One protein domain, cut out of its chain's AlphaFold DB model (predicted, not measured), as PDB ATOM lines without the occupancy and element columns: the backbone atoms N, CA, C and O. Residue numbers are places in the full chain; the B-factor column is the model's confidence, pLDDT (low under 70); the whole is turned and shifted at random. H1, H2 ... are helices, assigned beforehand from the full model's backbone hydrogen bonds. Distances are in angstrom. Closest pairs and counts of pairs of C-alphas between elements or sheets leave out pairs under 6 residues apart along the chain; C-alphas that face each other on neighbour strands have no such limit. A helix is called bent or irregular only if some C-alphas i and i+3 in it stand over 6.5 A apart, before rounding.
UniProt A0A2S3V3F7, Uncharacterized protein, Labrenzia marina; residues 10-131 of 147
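Overview. This is residues 10 to 131 of the 147 residues of an uncharacterized protein of Labrenzia marina (UniProt A0A2S3V3F7). Look for a loose zigzag of three helices, H2, H3 and H4a, with H2 and H3 opening as a V from their link and H4a folding back along the far part of H3. H1 lies at one end, touching no helix, and residues 111 to 131 stick out at the other, mostly the far part of the bent helix H4. The printed part has 122 residues, with four named helices in the order H1, H2, H3, H4 and no named strand: all helix. It is loose, with a radius of gyration of the C-alphas of 17.8 A, and only just elongated, spanning 57 by 38 by 25 A.

Arrangement. Start with H1, residues 10 to 25, which is apart from H2, residues 44 to 67. H2 touches H3, residues 74 to 93, with residues 62 to 67 alone; the closest C-alphas, of Ile 66 and Val 74, are 5.7 A apart. This hairpin has a shallow tilt of 31 degrees, opposite ways. H4, residues 102 to 129, was assigned as one helix by its hydrogen bonds but is bent, with C-alphas 114 and 117 7.0 A apart; its arms, H4a, residues 102 to 114, and H4b, residues 117 to 129, stand at a steep tilt of 40 degrees. H3 touches H4a with residues 86 to 93 alone, also a hairpin, at a shallow tilt of 20 degrees, opposite ways; the closest C-alphas, of Ala 93 and Phe 103, are 5.8 A apart. H2 is apart from H4a, and H4b touches no helix. In H1, H2, H3, H4a and H4b every O i to N i+4 pair is within hydrogen-bond range.

Along the chain. Find C-alpha 10 at (-58.077, -1.510, 30.288); H1 runs 22.9 A from there. H2 begins at C-alpha 44, (-61.151, -17.928, 15.632), and runs 34.4 A; H3 runs 28.8 A. H4a runs 18.5 A and H4b 18.7 A, ending at C-alpha 129, (-51.279, -49.907, 2.934).

Size, cuts and confidence. The C-alphas farthest apart, of Thr 10 and His 131, are 57.8 A apart. The printed part has no cut; the link from H1 to H2 is long, 18 residues. Look for pLDDT under 70 at residues 29 to 36, 98, 101 and 129 to 131.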
ATOM      1  N   THR A  10     -58.689  -1.730  28.968       80.56
ATOM      2  CA  THR A  10     -58.077  -1.510  30.288       80.56
ATOM      3  C   THR A  10     -57.482  -2.803  30.847       80.56
ATOM      4  O   THR A  10     -56.297  -2.841  31.171       80.56
ATOM      5  N   VAL A  11     -58.241  -3.905  30.837       81.56
ATOM      6  CA  VAL A  11     -57.755  -5.229  31.272       81.56
ATOM      7  C   VAL A  11     -56.526  -5.665  30.469       81.56
ATOM      8  O   VAL A  11     -55.560  -6.189  31.025       81.56
ATOM      9  N   GLY A  12     -56.522  -5.420  29.154       82.44
ATOM     10  CA  GLY A  12     -55.371  -5.713  28.303       82.44
ATOM     11  C   GLY A  12     -54.129  -4.888  28.660       82.44
ATOM     12  O   GLY A  12     -53.016  -5.418  28.657       82.44
ATOM     13  N   GLN A  13     -54.298  -3.605  28.983       85.00
ATOM     14  CA  GLN A  13     -53.199  -2.727  29.399       85.00
ATOM     15  C   GLN A  13     -52.617  -3.145  30.752       85.00
ATOM     16  O   GLN A  13     -51.393  -3.262  30.864       85.00
ATOM     17  N   ASP A  14     -53.476  -3.453  31.724       85.81
ATOM     18  CA  ASP A  14     -53.077  -3.923  33.052       85.81
ATOM     19  C   ASP A  14     -52.300  -5.243  32.963       85.81
ATOM     20  O   ASP A  14     -51.232  -5.393  33.565       85.81
ATOM     21  N   LEU A  15     -52.772  -6.184  32.137       85.69
ATOM     22  CA  LEU A  15     -52.076  -7.445  31.888       85.69
ATOM     23  C   LEU A  15     -50.690  -7.217  31.265       85.69
ATOM     24  O   LEU A  15     -49.704  -7.828  31.684       85.69
ATOM     25  N   LEU A  16     -50.582  -6.321  30.280       86.06
ATOM     26  CA  LEU A  16     -49.297  -5.985  29.661       86.06
ATOM     27  C   LEU A  16     -48.333  -5.335  30.655       86.06
ATOM     28  O   LEU A  16     -47.135  -5.626  30.633       86.06
ATOM     29  N   GLU A  17     -48.823  -4.448  31.518       88.50
ATOM     30  CA  GLU A  17     -48.011  -3.844  32.568       88.50
ATOM     31  C   GLU A  17     -47.519  -4.894  33.567       88.50
ATOM     32  O   GLU A  17     -46.318  -4.946  33.863       88.50
ATOM     33  N   HIS A  18     -48.404  -5.789  34.002       86.50
ATOM     34  CA  HIS A  18     -48.060  -6.896  34.884       86.50
ATOM     35  C   HIS A  18     -46.965  -7.793  34.283       86.50
ATOM     36  O   HIS A  18     -45.933  -8.041  34.915       86.50
ATOM     37  N   LEU A  19     -47.114  -8.192  33.016       87.06
ATOM     38  CA  LEU A  19     -46.119  -8.994  32.299       87.06
ATOM     39  C   LEU A  19     -44.775  -8.269  32.145       87.06
ATOM     40  O   LEU A  19     -43.719  -8.900  32.230       87.06
ATOM     41  N   ARG A  20     -44.771  -6.940  31.971       86.94
ATOM     42  CA  ARG A  20     -43.529  -6.146  31.951       86.94
ATOM     43  C   ARG A  20     -42.827  -6.152  33.306       86.94
ATOM     44  O   ARG A  20     -41.598  -6.201  33.338       86.94
ATOM     45  N   VAL A  21     -43.569  -6.078  34.413       88.44
ATOM     46  CA  VAL A  21     -43.003  -6.183  35.770       88.44
ATOM     47  C   VAL A  21     -42.353  -7.551  35.957       88.44
ATOM     48  O   VAL A  21     -41.187  -7.617  36.343       88.44
ATOM     49  N   ILE A  22     -43.069  -8.621  35.610       87.56
ATOM     50  CA  ILE A  22     -42.557  -9.994  35.661       87.56
ATOM     51  C   ILE A  22     -41.295 -10.144  34.810       87.56
ATOM     52  O   ILE A  22     -40.295 -10.671  35.290       87.56
ATOM     53  N   GLY A  23     -41.309  -9.647  33.571       85.94
ATOM     54  CA  GLY A  23     -40.154  -9.718  32.678       85.94
ATOM     55  C   GLY A  23     -38.908  -9.069  33.283       85.94
ATOM     56  O   GLY A  23     -37.832  -9.656  33.236       85.94
ATOM     57  N   ARG A  24     -39.060  -7.907  33.936       87.06
ATOM     58  CA  ARG A  24     -37.958  -7.251  34.659       87.06
ATOM     59  C   ARG A  24     -37.456  -8.072  35.845       87.06
ATOM     60  O   ARG A  24     -36.249  -8.155  36.031       87.06
ATOM     61  N   LEU A  25     -38.359  -8.662  36.631       87.50
ATOM     62  CA  LEU A  25     -37.997  -9.503  37.782       87.50
ATOM     63  C   LEU A  25     -37.225 -10.758  37.364       87.50
ATOM     64  O   LEU A  25     -36.340 -11.201  38.084       87.50
ATOM     65  N   LEU A  26     -37.555 -11.312  36.199       86.75
ATOM     66  CA  LEU A  26     -36.868 -12.460  35.611       86.75
ATOM     67  C   LEU A  26     -35.623 -12.067  34.796       86.75
ATOM     68  O   LEU A  26     -35.066 -12.915  34.107       86.75
ATOM     69  N   GLU A  27     -35.216 -10.792  34.836       86.88
ATOM     70  CA  GLU A  27     -34.094 -10.231  34.066       86.88
ATOM     71  C   GLU A  27     -34.188 -10.494  32.550       86.88
ATOM     72  O   GLU A  27     -33.194 -10.487  31.818       86.88
ATOM     73  N   LEU A  28     -35.410 -10.688  32.049       81.62
ATOM     74  CA  LEU A  28     -35.674 -10.895  30.636       81.62
ATOM     75  C   LEU A  28     -35.560  -9.551  29.923       81.62
ATOM     76  O   LEU A  28     -36.340  -8.624  30.157       81.62
ATOM     77  N   LYS A  29     -34.598  -9.442  29.007       69.38
ATOM     78  CA  LYS A  29     -34.571  -8.332  28.057       69.38
ATOM     79  C   LYS A  29     -35.695  -8.560  27.043       69.38
ATOM     80  O   LYS A  29     -35.697  -9.614  26.407       69.38
ATOM     81  N   PRO A  30     -36.626  -7.609  26.844       60.00
ATOM     82  CA  PRO A  30     -37.501  -7.636  25.677       60.00
ATOM     83  C   PRO A  30     -36.594  -7.588  24.440       60.00
ATOM     84  O   PRO A  30     -35.965  -6.563  24.185       60.00
ATOM     85  N   GLY A  31     -36.410  -8.723  23.761       57.16
ATOM     86  CA  GLY A  31     -35.234  -8.925  22.913       57.16
ATOM     87  C   GLY A  31     -35.465  -9.795  21.681       57.16
ATOM     88  O   GLY A  31     -35.568 -11.012  21.767       57.16
ATOM     89  N   GLU A  32     -35.475  -9.108  20.537       45.78
ATOM     90  CA  GLU A  32     -35.006  -9.491  19.190       45.78
ATOM     91  C   GLU A  32     -35.713 -10.565  18.356       45.78
ATOM     92  O   GLU A  32     -35.552 -10.539  17.136       45.78
ATOM     93  N   ARG A  33     -36.542 -11.456  18.909       49.28
ATOM     94  CA  ARG A  33     -37.183 -12.502  18.083       49.28
ATOM     95  C   ARG A  33     -38.675 -12.691  18.333       49.28
ATOM     96  O   ARG A  33     -39.157 -13.810  18.443       49.28
ATOM     97  N   ALA A  34     -39.439 -11.601  18.337       54.69
ATOM     98  CA  ALA A  34     -40.848 -11.719  17.963       54.69
ATOM     99  C   ALA A  34     -40.909 -11.939  16.440       54.69
ATOM    100  O   ALA A  34     -41.008 -10.989  15.668       54.69
ATOM    101  N   THR A  35     -40.754 -13.187  15.987       56.97
ATOM    102  CA  THR A  35     -40.983 -13.548  14.575       56.97
ATOM    103  C   THR A  35     -42.470 -13.549  14.231       56.97
ATOM    104  O   THR A  35     -42.824 -13.462  13.059       56.97
ATOM    105  N   THR A  36     -43.326 -13.616  15.251       65.12
ATOM    106  CA  THR A  36     -44.775 -13.742  15.141       65.12
ATOM    107  C   THR A  36     -45.441 -12.500  15.723       65.12
ATOM    108  O   THR A  36     -45.246 -12.133  16.882       65.12
ATOM    109  N   VAL A  37     -46.201 -11.800  14.883       78.62
ATOM    110  CA  VAL A  37     -46.978 -10.623  15.289       78.62
ATOM    111  C   VAL A  37     -48.429 -11.074  15.415       78.62
ATOM    112  O   VAL A  37     -48.989 -11.495  14.400       78.62
ATOM    113  N   PRO A  38     -49.060 -10.974  16.599       84.50
ATOM    114  CA  PRO A  38     -50.457 -11.352  16.744       84.50
ATOM    115  C   PRO A  38     -51.345 -10.494  15.833       84.50
ATOM    116  O   PRO A  38     -51.277  -9.263  15.867       84.50
ATOM    117  N   LYS A  39     -52.165 -11.139  14.995       87.00
ATOM    118  CA  LYS A  39     -53.053 -10.486  14.019       87.00
ATOM    119  C   LYS A  39     -54.392 -11.219  13.944       87.00
ATOM    120  O   LYS A  39     -54.414 -12.444  13.965       87.00
ATOM    121  N   GLY A  40     -55.490 -10.466  13.836       87.38
ATOM    122  CA  GLY A  40     -56.841 -11.021  13.655       87.38
ATOM    123  C   GLY A  40     -57.333 -11.898  14.814       87.38
ATOM    124  O   GLY A  40     -58.030 -12.880  14.586       87.38
ATOM    125  N   LEU A  41     -56.917 -11.610  16.055       89.31
ATOM    126  CA  LEU A  41     -57.249 -12.447  17.222       89.31
ATOM    127  C   LEU A  41     -58.727 -12.372  17.645       89.31
ATOM    128  O   LEU A  41     -59.185 -13.197  18.441       89.31
ATOM    129  N   ASP A  42     -59.469 -11.400  17.121       88.38
ATOM    130  CA  ASP A  42     -60.923 -11.310  17.226       88.38
ATOM    131  C   ASP A  42     -61.610 -12.502  16.539       88.38
ATOM    132  O   ASP A  42     -62.591 -13.046  17.056       88.38
ATOM    133  N   GLU A  43     -61.025 -13.023  15.462       90.62
ATOM    134  CA  GLU A  43     -61.517 -14.208  14.764       90.62
ATOM    135  C   GLU A  43     -60.876 -15.513  15.264       90.62
ATOM    136  O   GLU A  43     -59.693 -15.590  15.603       90.62
ATOM    137  N   ALA A  44     -61.656 -16.600  15.267       86.62
ATOM    138  CA  ALA A  44     -61.151 -17.928  15.632       86.62
ATOM    139  C   ALA A  44     -60.030 -18.413  14.693       86.62
ATOM    140  O   ALA A  44     -59.071 -19.033  15.148       86.62
ATOM    141  N   SER A  45     -60.134 -18.087  13.404       89.06
ATOM    142  CA  SER A  45     -59.128 -18.346  12.367       89.06
ATOM    143  C   SER A  45     -57.794 -17.665  12.681       89.06
ATOM    144  O   SER A  45     -56.749 -18.311  12.618       89.06
ATOM    145  N   GLY A  46     -57.816 -16.385  13.064       89.25
ATOM    146  CA  GLY A  46     -56.608 -15.641  13.416       89.25
ATOM    147  C   GLY A  46     -55.970 -16.142  14.709       89.25
ATOM    148  O   GLY A  46     -54.749 -16.291  14.765       89.25
ATOM    149  N   ARG A  47     -56.771 -16.523  15.717       89.81
ATOM    150  CA  ARG A  47     -56.243 -17.210  16.912       89.81
ATOM    151  C   ARG A  47     -55.565 -18.533  16.559       89.81
ATOM    152  O   ARG A  47     -54.468 -18.787  17.046       89.81
ATOM    153  N   ALA A  48     -56.185 -19.355  15.710       88.56
ATOM    154  CA  ALA A  48     -55.612 -20.627  15.270       88.56
ATOM    155  C   ALA A  48     -54.291 -20.436  14.509       88.56
ATOM    156  O   ALA A  48     -53.309 -21.107  14.816       88.56
ATOM    157  N   ALA A  49     -54.240 -19.477  13.581       89.50
ATOM    158  CA  ALA A  49     -53.018 -19.135  12.857       89.50
ATOM    159  C   ALA A  49     -51.901 -18.676  13.806       89.50
ATOM    160  O   ALA A  49     -50.770 -19.143  13.699       89.50
ATOM    161  N   TYR A  50     -52.219 -17.817  14.777       91.06
ATOM    162  CA  TYR A  50     -51.237 -17.349  15.754       91.06
ATOM    163  C   TYR A  50     -50.706 -18.486  16.646       91.06
ATOM    164  O   TYR A  50     -49.501 -18.564  16.889       91.06
ATOM    165  N   MET A  51     -51.575 -19.403  17.090       90.00
ATOM    166  CA  MET A  51     -51.162 -20.593  17.848       90.00
ATOM    167  C   MET A  51     -50.238 -21.506  17.026       90.00
ATOM    168  O   MET A  51     -49.212 -21.953  17.537       90.00
ATOM    169  N   GLU A  52     -50.554 -21.728  15.749       90.56
ATOM    170  CA  GLU A  52     -49.735 -22.535  14.836       90.56
ATOM    171  C   GLU A  52     -48.345 -21.920  14.607       90.56
ATOM    172  O   GLU A  52     -47.332 -22.620  14.606       90.56
ATOM    173  N   GLU A  53     -48.259 -20.599  14.447       90.50
ATOM    174  CA  GLU A  53     -46.970 -19.924  14.292       90.50
ATOM    175  C   GLU A  53     -46.093 -20.048  15.552       90.50
ATOM    176  O   GLU A  53     -44.888 -20.306  15.443       90.50
ATOM    177  N   ILE A  54     -46.689 -19.921  16.746       90.31
ATOM    178  CA  ILE A  54     -45.998 -20.156  18.024       90.31
ATOM    179  C   ILE A  54     -45.476 -21.592  18.085       90.31
ATOM    180  O   ILE A  54     -44.303 -21.802  18.405       90.31
ATOM    181  N   PHE A  55     -46.319 -22.570  17.742       89.69
ATOM    182  CA  PHE A  55     -45.945 -23.980  17.735       89.69
ATOM    183  C   PHE A  55     -44.757 -24.242  16.802       89.69
ATOM    184  O   PHE A  55     -43.749 -24.805  17.231       89.69
ATOM    185  N   ARG A  56     -44.811 -23.755  15.557       89.69
ATOM    186  CA  ARG A  56     -43.718 -23.919  14.583       89.69
ATOM    187  C   ARG A  56     -42.420 -23.275  15.044       89.69
ATOM    188  O   ARG A  56     -41.358 -23.876  14.895       89.69
ATOM    189  N   SER A  57     -42.490 -22.069  15.606       89.06
ATOM    190  CA  SER A  57     -41.306 -21.386  16.131       89.06
ATOM    191  C   SER A  57     -40.696 -22.149  17.311       89.06
ATOM    192  O   SER A  57     -39.476 -22.298  17.379       89.06
ATOM    193  N   GLY A  58     -41.533 -22.662  18.219       88.94
ATOM    194  CA  GLY A  58     -41.104 -23.495  19.342       88.94
ATOM    195  C   GLY A  58     -40.461 -24.802  18.878       88.94
ATOM    196  O   GLY A  58     -39.362 -25.129  19.318       88.94
ATOM    197  N   MET A  59     -41.090 -25.500  17.931       89.69
ATOM    198  CA  MET A  59     -40.577 -26.742  17.349       89.69
ATOM    199  C   MET A  59     -39.242 -26.528  16.631       89.69
ATOM    200  O   MET A  59     -38.308 -27.300  16.823       89.69
ATOM    201  N   ALA A  60     -39.109 -25.458  15.842       90.19
ATOM    202  CA  ALA A  60     -37.852 -25.134  15.170       90.19
ATOM    203  C   ALA A  60     -36.719 -24.869  16.175       90.19
ATOM    204  O   ALA A  60     -35.602 -25.355  15.991       90.19
ATOM    205  N   GLY A  61     -37.011 -24.135  17.255       89.31
ATOM    206  CA  GLY A  61     -36.067 -23.927  18.354       89.31
ATOM    207  C   GLY A  61     -35.695 -25.235  19.052       89.31
ATOM    208  O   GLY A  61     -34.519 -25.466  19.330       89.31
ATOM    209  N   ALA A  62     -36.678 -26.109  19.271       90.88
ATOM    210  CA  ALA A  62     -36.455 -27.384  19.927       90.88
ATOM    211  C   ALA A  62     -35.566 -28.323  19.100       90.88
ATOM    212  O   ALA A  62     -34.567 -28.848  19.594       90.88
ATOM    213  N   LEU A  63     -35.859 -28.450  17.802       92.44
ATOM    214  CA  LEU A  63     -35.048 -29.220  16.859       92.44
ATOM    215  C   LEU A  63     -33.613 -28.695  16.779       92.44
ATOM    216  O   LEU A  63     -32.680 -29.493  16.763       92.44
ATOM    217  N   ALA A  64     -33.423 -27.372  16.771       91.62
ATOM    218  CA  ALA A  64     -32.089 -26.777  16.781       91.62
ATOM    219  C   ALA A  64     -31.313 -27.124  18.063       91.62
ATOM    220  O   ALA A  64     -30.129 -27.442  17.989       91.62
ATOM    221  N   GLY A  65     -31.975 -27.098  19.225       90.81
ATOM    222  CA  GLY A  65     -31.363 -27.484  20.497       90.81
ATOM    223  C   GLY A  65     -30.999 -28.968  20.556       90.81
ATOM    224  O   GLY A  65     -29.917 -29.313  21.014       90.81
ATOM    225  N   ILE A  66     -31.869 -29.842  20.044       92.62
ATOM    226  CA  ILE A  66     -31.619 -31.289  19.982       92.62
ATOM    227  C   ILE A  66     -30.469 -31.607  19.022       92.62
ATOM    228  O   ILE A  66     -29.595 -32.399  19.353       92.62
ATOM    229  N   ALA A  67     -30.437 -30.970  17.849       92.62
ATOM    230  CA  ALA A  67     -29.381 -31.172  16.859       92.62
ATOM    231  C   ALA A  67     -27.994 -30.715  17.346       92.62
ATOM    232  O   ALA A  67     -26.983 -31.152  16.800       92.62
ATOM    233  N   ALA A  68     -27.946 -29.829  18.343       94.25
ATOM    234  CA  ALA A  68     -26.714 -29.358  18.963       94.25
ATOM    235  C   ALA A  68     -26.280 -30.191  20.187       94.25
ATOM    236  O   ALA A  68     -25.198 -29.939  20.714       94.25
ATOM    237  N   ALA A  69     -27.106 -31.135  20.655       94.62
ATOM    238  CA  ALA A  69     -26.805 -31.970  21.815       94.62
ATOM    239  C   ALA A  69     -25.788 -33.071  21.477       94.62
ATOM    240  O   ALA A  69     -25.715 -33.542  20.338       94.62
ATOM    241  N   GLU A  70     -25.023 -33.514  22.477       95.06
ATOM    242  CA  GLU A  70     -24.160 -34.685  22.327       95.06
ATOM    243  C   GLU A  70     -24.996 -35.963  22.135       95.06
ATOM    244  O   GLU A  70     -26.141 -36.050  22.580       95.06
ATOM    245  N   GLU A  71     -24.428 -36.988  21.486       88.00
ATOM    246  CA  GLU A  71     -25.149 -38.217  21.106       88.00
ATOM    247  C   GLU A  71     -25.806 -38.926  22.307       88.00
ATOM    248  O   GLU A  71     -26.903 -39.471  22.188       88.00
ATOM    249  N   GLY A  72     -25.176 -38.861  23.486       93.25
ATOM    250  CA  GLY A  72     -25.717 -39.408  24.734       93.25
ATOM    251  C   GLY A  72     -26.771 -38.532  25.423       93.25
ATOM    252  O   GLY A  72     -27.448 -39.013  26.324       93.25
ATOM    253  N   GLU A  73     -26.930 -37.276  25.006       95.62
ATOM    254  CA  GLU A  73     -27.746 -36.263  25.688       95.62
ATOM    255  C   GLU A  73     -29.021 -35.895  24.917       95.62
ATOM    256  O   GLU A  73     -29.860 -35.158  25.427       95.62
ATOM    257  N   VAL A  74     -29.213 -36.414  23.701       95.44
ATOM    258  CA  VAL A  74     -30.360 -36.099  22.825       95.44
ATOM    259  C   VAL A  74     -31.711 -36.264  23.535       95.44
ATOM    260  O   VAL A  74     -32.592 -35.407  23.412       95.44
ATOM    261  N   VAL A  75     -31.881 -37.352  24.292       93.38
ATOM    262  CA  VAL A  75     -33.126 -37.638  25.028       93.38
ATOM    263  C   VAL A  75     -33.326 -36.641  26.169       93.38
ATOM    264  O   VAL A  75     -34.423 -36.101  26.319       93.38
ATOM    265  N   ASP A  76     -32.271 -36.355  26.929       94.88
ATOM    266  CA  ASP A  76     -32.319 -35.414  28.049       94.88
ATOM    267  C   ASP A  76     -32.535 -33.976  27.566       94.88
ATOM    268  O   ASP A  76     -33.280 -33.215  28.192       94.88
ATOM    269  N   ALA A  77     -31.969 -33.613  26.414       92.62
ATOM    270  CA  ALA A  77     -32.194 -32.336  25.752       92.62
ATOM    271  C   ALA A  77     -33.664 -32.180  25.333       92.62
ATOM    272  O   ALA A  77     -34.287 -31.169  25.665       92.62
ATOM    273  N   LEU A  78     -34.247 -33.187  24.671       93.06
ATOM    274  CA  LEU A  78     -35.666 -33.183  24.304       93.06
ATOM    275  C   LEU A  78     -36.569 -33.105  25.548       93.06
ATOM    276  O   LEU A  78     -37.479 -32.275  25.601       93.06
ATOM    277  N   ALA A  79     -36.311 -33.934  26.563       92.88
ATOM    278  CA  ALA A  79     -37.104 -33.968  27.790       92.88
ATOM    279  C   ALA A  79     -37.043 -32.633  28.550       92.88
ATOM    280  O   ALA A  79     -38.077 -32.092  28.947       92.88
ATOM    281  N   SER A  80     -35.845 -32.061  28.699       93.50
ATOM    282  CA  SER A  80     -35.638 -30.780  29.380       93.50
ATOM    283  C   SER A  80     -36.378 -29.641  28.682       93.50
ATOM    284  O   SER A  80     -37.014 -28.816  29.342       93.50
ATOM    285  N   GLN A  81     -36.351 -29.615  27.348       93.12
ATOM    286  CA  GLN A  81     -37.086 -28.623  26.568       93.12
ATOM    287  C   GLN A  81     -38.603 -28.787  26.722       93.12
ATOM    288  O   GLN A  81     -39.293 -27.800  26.971       93.12
ATOM    289  N   ALA A  82     -39.126 -30.016  26.651       91.19
ATOM    290  CA  ALA A  82     -40.552 -30.280  26.847       91.19
ATOM    291  C   ALA A  82     -41.037 -29.833  28.240       91.19
ATOM    292  O   ALA A  82     -42.064 -29.163  28.358       91.19
ATOM    293  N   ILE A  83     -40.266 -30.129  29.293       90.81
ATOM    294  CA  ILE A  83     -40.569 -29.705  30.669       90.81
ATOM    295  C   ILE A  83     -40.537 -28.175  30.790       90.81
ATOM    296  O   ILE A  83     -41.438 -27.581  31.389       90.81
ATOM    297  N   ALA A  84     -39.529 -27.520  30.212       91.25
ATOM    298  CA  ALA A  84     -39.408 -26.065  30.243       91.25
ATOM    299  C   ALA A  84     -40.578 -25.371  29.523       91.25
ATOM    300  O   ALA A  84     -41.144 -24.415  30.056       91.25
ATOM    301  N   LEU A  85     -40.982 -25.876  28.353       90.44
ATOM    302  CA  LEU A  85     -42.126 -25.365  27.595       90.44
ATOM    303  C   LEU A  85     -43.449 -25.593  28.338       90.44
ATOM    304  O   LEU A  85     -44.269 -24.680  28.411       90.44
ATOM    305  N   GLY A  86     -43.634 -26.761  28.961       89.38
ATOM    306  CA  GLY A  86     -44.798 -27.033  29.808       89.38
ATOM    307  C   GLY A  86     -44.890 -26.075  31.001       89.38
ATOM    308  O   GLY A  86     -45.951 -25.506  31.270       89.38
ATOM    309  N   ARG A  87     -43.763 -25.814  31.677       90.25
ATOM    310  CA  ARG A  87     -43.686 -24.811  32.751       90.25
ATOM    311  C   ARG A  87     -44.042 -23.413  32.242       90.25
ATOM    312  O   ARG A  87     -44.763 -22.695  32.932       90.25
ATOM    313  N   LEU A  88     -43.556 -23.023  31.062       89.31
ATOM    314  CA  LEU A  88     -43.876 -21.731  30.452       89.31
ATOM    315  C   LEU A  88     -45.374 -21.610  30.138       89.31
ATOM    316  O   LEU A  88     -45.976 -20.590  30.469       89.31
ATOM    317  N   ALA A  89     -45.988 -22.646  29.565       88.94
ATOM    318  CA  ALA A  89     -47.419 -22.659  29.264       88.94
ATOM    319  C   ALA A  89     -48.269 -22.468  30.531       88.94
ATOM    320  O   ALA A  89     -49.150 -21.610  30.561       88.94
ATOM    321  N   GLY A  90     -47.954 -23.197  31.609       86.44
ATOM    322  CA  GLY A  90     -48.624 -23.025  32.901       86.44
ATOM    323  C   GLY A  90     -48.394 -21.641  33.516       86.44
ATOM    324  O   GLY A  90     -49.326 -21.034  34.042       86.44
ATOM    325  N   PHE A  91     -47.174 -21.106  33.405       88.25
ATOM    326  CA  PHE A  91     -46.846 -19.767  33.890       88.25
ATOM    327  C   PHE A  91     -47.665 -18.679  33.183       88.25
ATOM    328  O   PHE A  91     -48.192 -17.798  33.859       88.25
ATOM    329  N   LEU A  92     -47.794 -18.758  31.852       87.69
ATOM    330  CA  LEU A  92     -48.590 -17.830  31.041       87.69
ATOM    331  C   LEU A  92     -50.088 -17.957  31.332       87.69
ATOM    332  O   LEU A  92     -50.763 -16.941  31.477       87.69
ATOM    333  N   ALA A  93     -50.599 -19.184  31.476       86.25
ATOM    334  CA  ALA A  93     -51.994 -19.425  31.840       86.25
ATOM    335  C   ALA A  93     -52.357 -18.789  33.189       86.25
ATOM    336  O   ALA A  93     -53.437 -18.224  33.331       86.25
ATOM    337  N   GLY A  94     -51.433 -18.823  34.154       85.12
ATOM    338  CA  GLY A  94     -51.615 -18.208  35.470       85.12
ATOM    339  C   GLY A  94     -51.648 -16.675  35.474       85.12
ATOM    340  O   GLY A  94     -51.961 -16.102  36.511       85.12
ATOM    341  N   GLN A  95     -51.330 -16.010  34.357       84.69
ATOM    342  CA  GLN A  95     -51.419 -14.546  34.236       84.69
ATOM    343  C   GLN A  95     -52.802 -14.077  33.770       84.69
ATOM    344  O   GLN A  95     -53.077 -12.881  33.777       84.69
ATOM    345  N   LEU A  96     -53.650 -14.995  33.303       81.00
ATOM    346  CA  LEU A  96     -54.937 -14.657  32.706       81.00
ATOM    347  C   LEU A  96     -56.000 -14.453  33.797       81.00
ATOM    348  O   LEU A  96     -55.915 -15.089  34.852       81.00
ATOM    349  N   PRO A  97     -57.005 -13.590  33.561       77.44
ATOM    350  CA  PRO A  97     -58.096 -13.388  34.508       77.44
ATOM    351  C   PRO A  97     -58.801 -14.711  34.871       77.44
ATOM    352  O   PRO A  97     -58.949 -15.571  33.992       77.44
ATOM    353  N   PRO A  98     -59.256 -14.895  36.128       68.06
ATOM    354  CA  PRO A  98     -59.910 -16.127  36.586       68.06
ATOM    355  C   PRO A  98     -61.102 -16.566  35.726       68.06
ATOM    356  O   PRO A  98     -61.376 -17.757  35.596       68.06
ATOM    357  N   GLU A  99     -61.797 -15.611  35.112       70.19
ATOM    358  CA  GLU A  99     -62.982 -15.821  34.282       70.19
ATOM    359  C   GLU A  99     -62.656 -16.485  32.935       70.19
ATOM    360  O   GLU A  99     -63.558 -16.976  32.258       70.19
ATOM    361  N   ALA A 100     -61.379 -16.521  32.535       70.69
ATOM    362  CA  ALA A 100     -60.963 -17.059  31.246       70.69
ATOM    363  C   ALA A 100     -60.889 -18.605  31.209       70.69
ATOM    364  O   ALA A 100     -60.851 -19.157  30.114       70.69
ATOM    365  N   ASP A 101     -60.861 -19.308  32.356       66.25
ATOM    366  CA  ASP A 101     -60.715 -20.785  32.491       66.25
ATOM    367  C   ASP A 101     -59.779 -21.442  31.441       66.25
ATOM    368  O   ASP A 101     -60.051 -22.501  30.871       66.25
ATOM    369  N   LEU A 102     -58.642 -20.799  31.150       70.94
ATOM    370  CA  LEU A 102     -57.716 -21.265  30.110       70.94
ATOM    371  C   LEU A 102     -56.757 -22.349  30.606       70.94
ATOM    372  O   LEU A 102     -56.108 -23.006  29.794       70.94
ATOM    373  N   PHE A 103     -56.692 -22.595  31.917       74.81
ATOM    374  CA  PHE A 103     -55.883 -23.681  32.467       74.81
ATOM    375  C   PHE A 103     -56.338 -25.041  31.930       74.81
ATOM    376  O   PHE A 103     -55.510 -25.837  31.491       74.81
ATOM    377  N   ARG A 104     -57.656 -25.277  31.866       80.56
ATOM    378  CA  ARG A 104     -58.210 -26.487  31.250       80.56
ATOM    379  C   ARG A 104     -57.810 -26.611  29.779       80.56
ATOM    380  O   ARG A 104     -57.327 -27.667  29.382       80.56
ATOM    381  N   GLY A 105     -57.925 -25.528  29.009       83.19
ATOM    382  CA  GLY A 105     -57.505 -25.503  27.604       83.19
ATOM    383  C   GLY A 105     -56.017 -25.820  27.415       83.19
ATOM    384  O   GLY A 105     -55.653 -26.536  26.487       83.19
ATOM    385  N   VAL A 106     -55.150 -25.367  28.327       84.00
ATOM    386  CA  VAL A 106     -53.717 -25.709  28.309       84.00
ATOM    387  C   VAL A 106     -53.485 -27.193  28.591       84.00
ATOM    388  O   VAL A 106     -52.686 -27.821  27.899       84.00
ATOM    389  N   ILE A 107     -54.191 -27.787  29.555       84.50
ATOM    390  CA  ILE A 107     -54.090 -29.230  29.838       84.50
ATOM    391  C   ILE A 107     -54.583 -30.071  28.651       84.50
ATOM    392  O   ILE A 107     -53.941 -31.058  28.278       84.50
ATOM    393  N   GLU A 108     -55.695 -29.672  28.032       85.88
ATOM    394  CA  GLU A 108     -56.218 -30.309  26.821       85.88
ATOM    395  C   GLU A 108     -55.204 -30.218  25.672       85.88
ATOM    396  O   GLU A 108     -54.903 -31.235  25.049       85.88
ATOM    397  N   ALA A 109     -54.597 -29.047  25.454       85.38
ATOM    398  CA  ALA A 109     -53.580 -28.845  24.424       85.38
ATOM    399  C   ALA A 109     -52.322 -29.702  24.649       85.38
ATOM    400  O   ALA A 109     -51.812 -30.300  23.702       85.38
ATOM    401  N   VAL A 110     -51.845 -29.827  25.894       86.81
ATOM    402  CA  VAL A 110     -50.714 -30.712  26.234       86.81
ATOM    403  C   VAL A 110     -51.051 -32.170  25.921       86.81
ATOM    404  O   VAL A 110     -50.238 -32.891  25.344       86.81
ATOM    405  N   THR A 111     -52.264 -32.604  26.267       87.50
ATOM    406  CA  THR A 111     -52.715 -33.979  26.011       87.50
ATOM    407  C   THR A 111     -52.862 -34.247  24.511       87.50
ATOM    408  O   THR A 111     -52.437 -35.298  24.032       87.50
ATOM    409  N   ALA A 112     -53.416 -33.295  23.756       86.19
ATOM    410  CA  ALA A 112     -53.539 -33.380  22.304       86.19
ATOM    411  C   ALA A 112     -52.161 -33.484  21.630       86.19
ATOM    412  O   ALA A 112     -51.929 -34.419  20.864       86.19
ATOM    413  N   GLY A 113     -51.211 -32.617  21.998       83.44
ATOM    414  CA  GLY A 113     -49.851 -32.642  21.451       83.44
ATOM    415  C   GLY A 113     -49.070 -33.922  21.777       83.44
ATOM    416  O   GLY A 113     -48.226 -34.345  20.993       83.44
ATOM    417  N   HIS A 114     -49.361 -34.594  22.898       85.69
ATOM    418  CA  HIS A 114     -48.778 -35.908  23.196       85.69
ATOM    419  C   HIS A 114     -49.289 -37.013  22.253       85.69
ATOM    420  O   HIS A 114     -48.537 -37.920  21.893       85.69
ATOM    421  N   ASN A 115     -50.558 -36.945  21.846       86.31
ATOM    422  CA  ASN A 115     -51.189 -37.949  20.987       86.31
ATOM    423  C   ASN A 115     -50.905 -37.725  19.494       86.31
ATOM    424  O   ASN A 115     -50.806 -38.696  18.741       86.31
ATOM    425  N   GLU A 116     -50.738 -36.470  19.079       86.69
ATOM    426  CA  GLU A 116     -50.600 -36.046  17.682       86.69
ATOM    427  C   GLU A 116     -49.509 -36.803  16.889       86.69
ATOM    428  O   GLU A 116     -49.817 -37.303  15.803       86.69
ATOM    429  N   PRO A 117     -48.275 -37.026  17.398       83.81
ATOM    430  CA  PRO A 117     -47.260 -37.780  16.655       83.81
ATOM    431  C   PRO A 117     -47.694 -39.210  16.324       83.81
ATOM    432  O   PRO A 117     -47.392 -39.729  15.246       83.81
ATOM    433  N   ARG A 118     -48.426 -39.854  17.244       85.06
ATOM    434  CA  ARG A 118     -48.952 -41.205  17.037       85.06
ATOM    435  C   ARG A 118     -50.039 -41.198  15.969       85.06
ATOM    436  O   ARG A 118     -50.025 -42.051  15.091       85.06
ATOM    437  N   GLU A 119     -50.940 -40.224  16.008       84.94
ATOM    438  CA  GLU A 119     -52.016 -40.092  15.021       84.94
ATOM    439  C   GLU A 119     -51.477 -39.836  13.608       84.94
ATOM    440  O   GLU A 119     -51.939 -40.466  12.652       84.94
ATOM    441  N   ILE A 120     -50.448 -38.991  13.479       85.06
ATOM    442  CA  ILE A 120     -49.740 -38.746  12.215       85.06
ATOM    443  C   ILE A 120     -49.091 -40.041  11.709       85.06
ATOM    444  O   ILE A 120     -49.274 -40.417  10.547       85.06
ATOM    445  N   ALA A 121     -48.375 -40.764  12.576       81.06
ATOM    446  CA  ALA A 121     -47.749 -42.032  12.212       81.06
ATOM    447  C   ALA A 121     -48.788 -43.078  11.759       81.06
ATOM    448  O   ALA A 121     -48.590 -43.766  10.756       81.06
ATOM    449  N   ASP A 122     -49.920 -43.171  12.456       83.56
ATOM    450  CA  ASP A 122     -51.019 -44.085  12.135       83.56
ATOM    451  C   ASP A 122     -51.720 -43.711  10.816       83.56
ATOM    452  O   ASP A 122     -52.162 -44.588  10.068       83.56
ATOM    453  N   ALA A 123     -51.839 -42.419  10.498       82.19
ATOM    454  CA  ALA A 123     -52.363 -41.940   9.216       82.19
ATOM    455  C   ALA A 123     -51.413 -42.256   8.045       82.19
ATOM    456  O   ALA A 123     -51.860 -42.707   6.984       82.19
ATOM    457  N   HIS A 124     -50.102 -42.096   8.242       78.12
ATOM    458  CA  HIS A 124     -49.094 -42.467   7.245       78.12
ATOM    459  C   HIS A 124     -49.068 -43.979   6.971       78.12
ATOM    460  O   HIS A 124     -48.989 -44.382   5.815       78.12
ATOM    461  N   ARG A 125     -49.208 -44.834   7.995       78.06
ATOM    462  CA  ARG A 125     -49.291 -46.293   7.778       78.06
ATOM    463  C   ARG A 125     -50.525 -46.687   6.963       78.06
ATOM    464  O   ARG A 125     -50.400 -47.393   5.970       78.06
ATOM    465  N   ARG A 126     -51.702 -46.159   7.320       78.00
ATOM    466  CA  ARG A 126     -52.957 -46.440   6.597       78.00
ATOM    467  C   ARG A 126     -52.903 -46.024   5.127       78.00
ATOM    468  O   ARG A 126     -53.407 -46.743   4.275       78.00
ATOM    469  N   SER A 127     -52.291 -44.882   4.817       72.12
ATOM    470  CA  SER A 127     -52.136 -44.428   3.426       72.12
ATOM    471  C   SER A 127     -51.141 -45.276   2.625       72.12
ATOM    472  O   SER A 127     -51.383 -45.516   1.445       72.12
ATOM    473  N   ALA A 128     -50.077 -45.794   3.248       70.38
ATOM    474  CA  ALA A 128     -49.132 -46.703   2.595       70.38
ATOM    475  C   ALA A 128     -49.753 -48.077   2.265       70.38
ATOM    476  O   ALA A 128     -49.509 -48.615   1.183       70.38
ATOM    477  N   ASP A 129     -50.612 -48.611   3.139       60.84
ATOM    478  CA  ASP A 129     -51.279 -49.907   2.934       60.84
ATOM    479  C   ASP A 129     -52.288 -49.887   1.763       60.84
ATOM    480  O   ASP A 129     -52.523 -50.908   1.113       60.84
ATOM    481  N   HIS A 130     -52.842 -48.719   1.416       59.56
ATOM    482  CA  HIS A 130     -53.747 -48.568   0.268       59.56
ATOM    483  C   HIS A 130     -53.048 -48.637  -1.103       59.56
ATOM    484  O   HIS A 130     -53.727 -48.812  -2.115       59.56
ATOM    485  N   HIS A 131     -51.716 -48.546  -1.165       56.00
ATOM    486  CA  HIS A 131     -50.958 -48.599  -2.423       56.00
ATOM    487  C   HIS A 131     -50.457 -50.004  -2.803       56.00
ATOM    488  O   HIS A 131     -49.860 -50.164  -3.866       56.00
TER     489      HIS A 131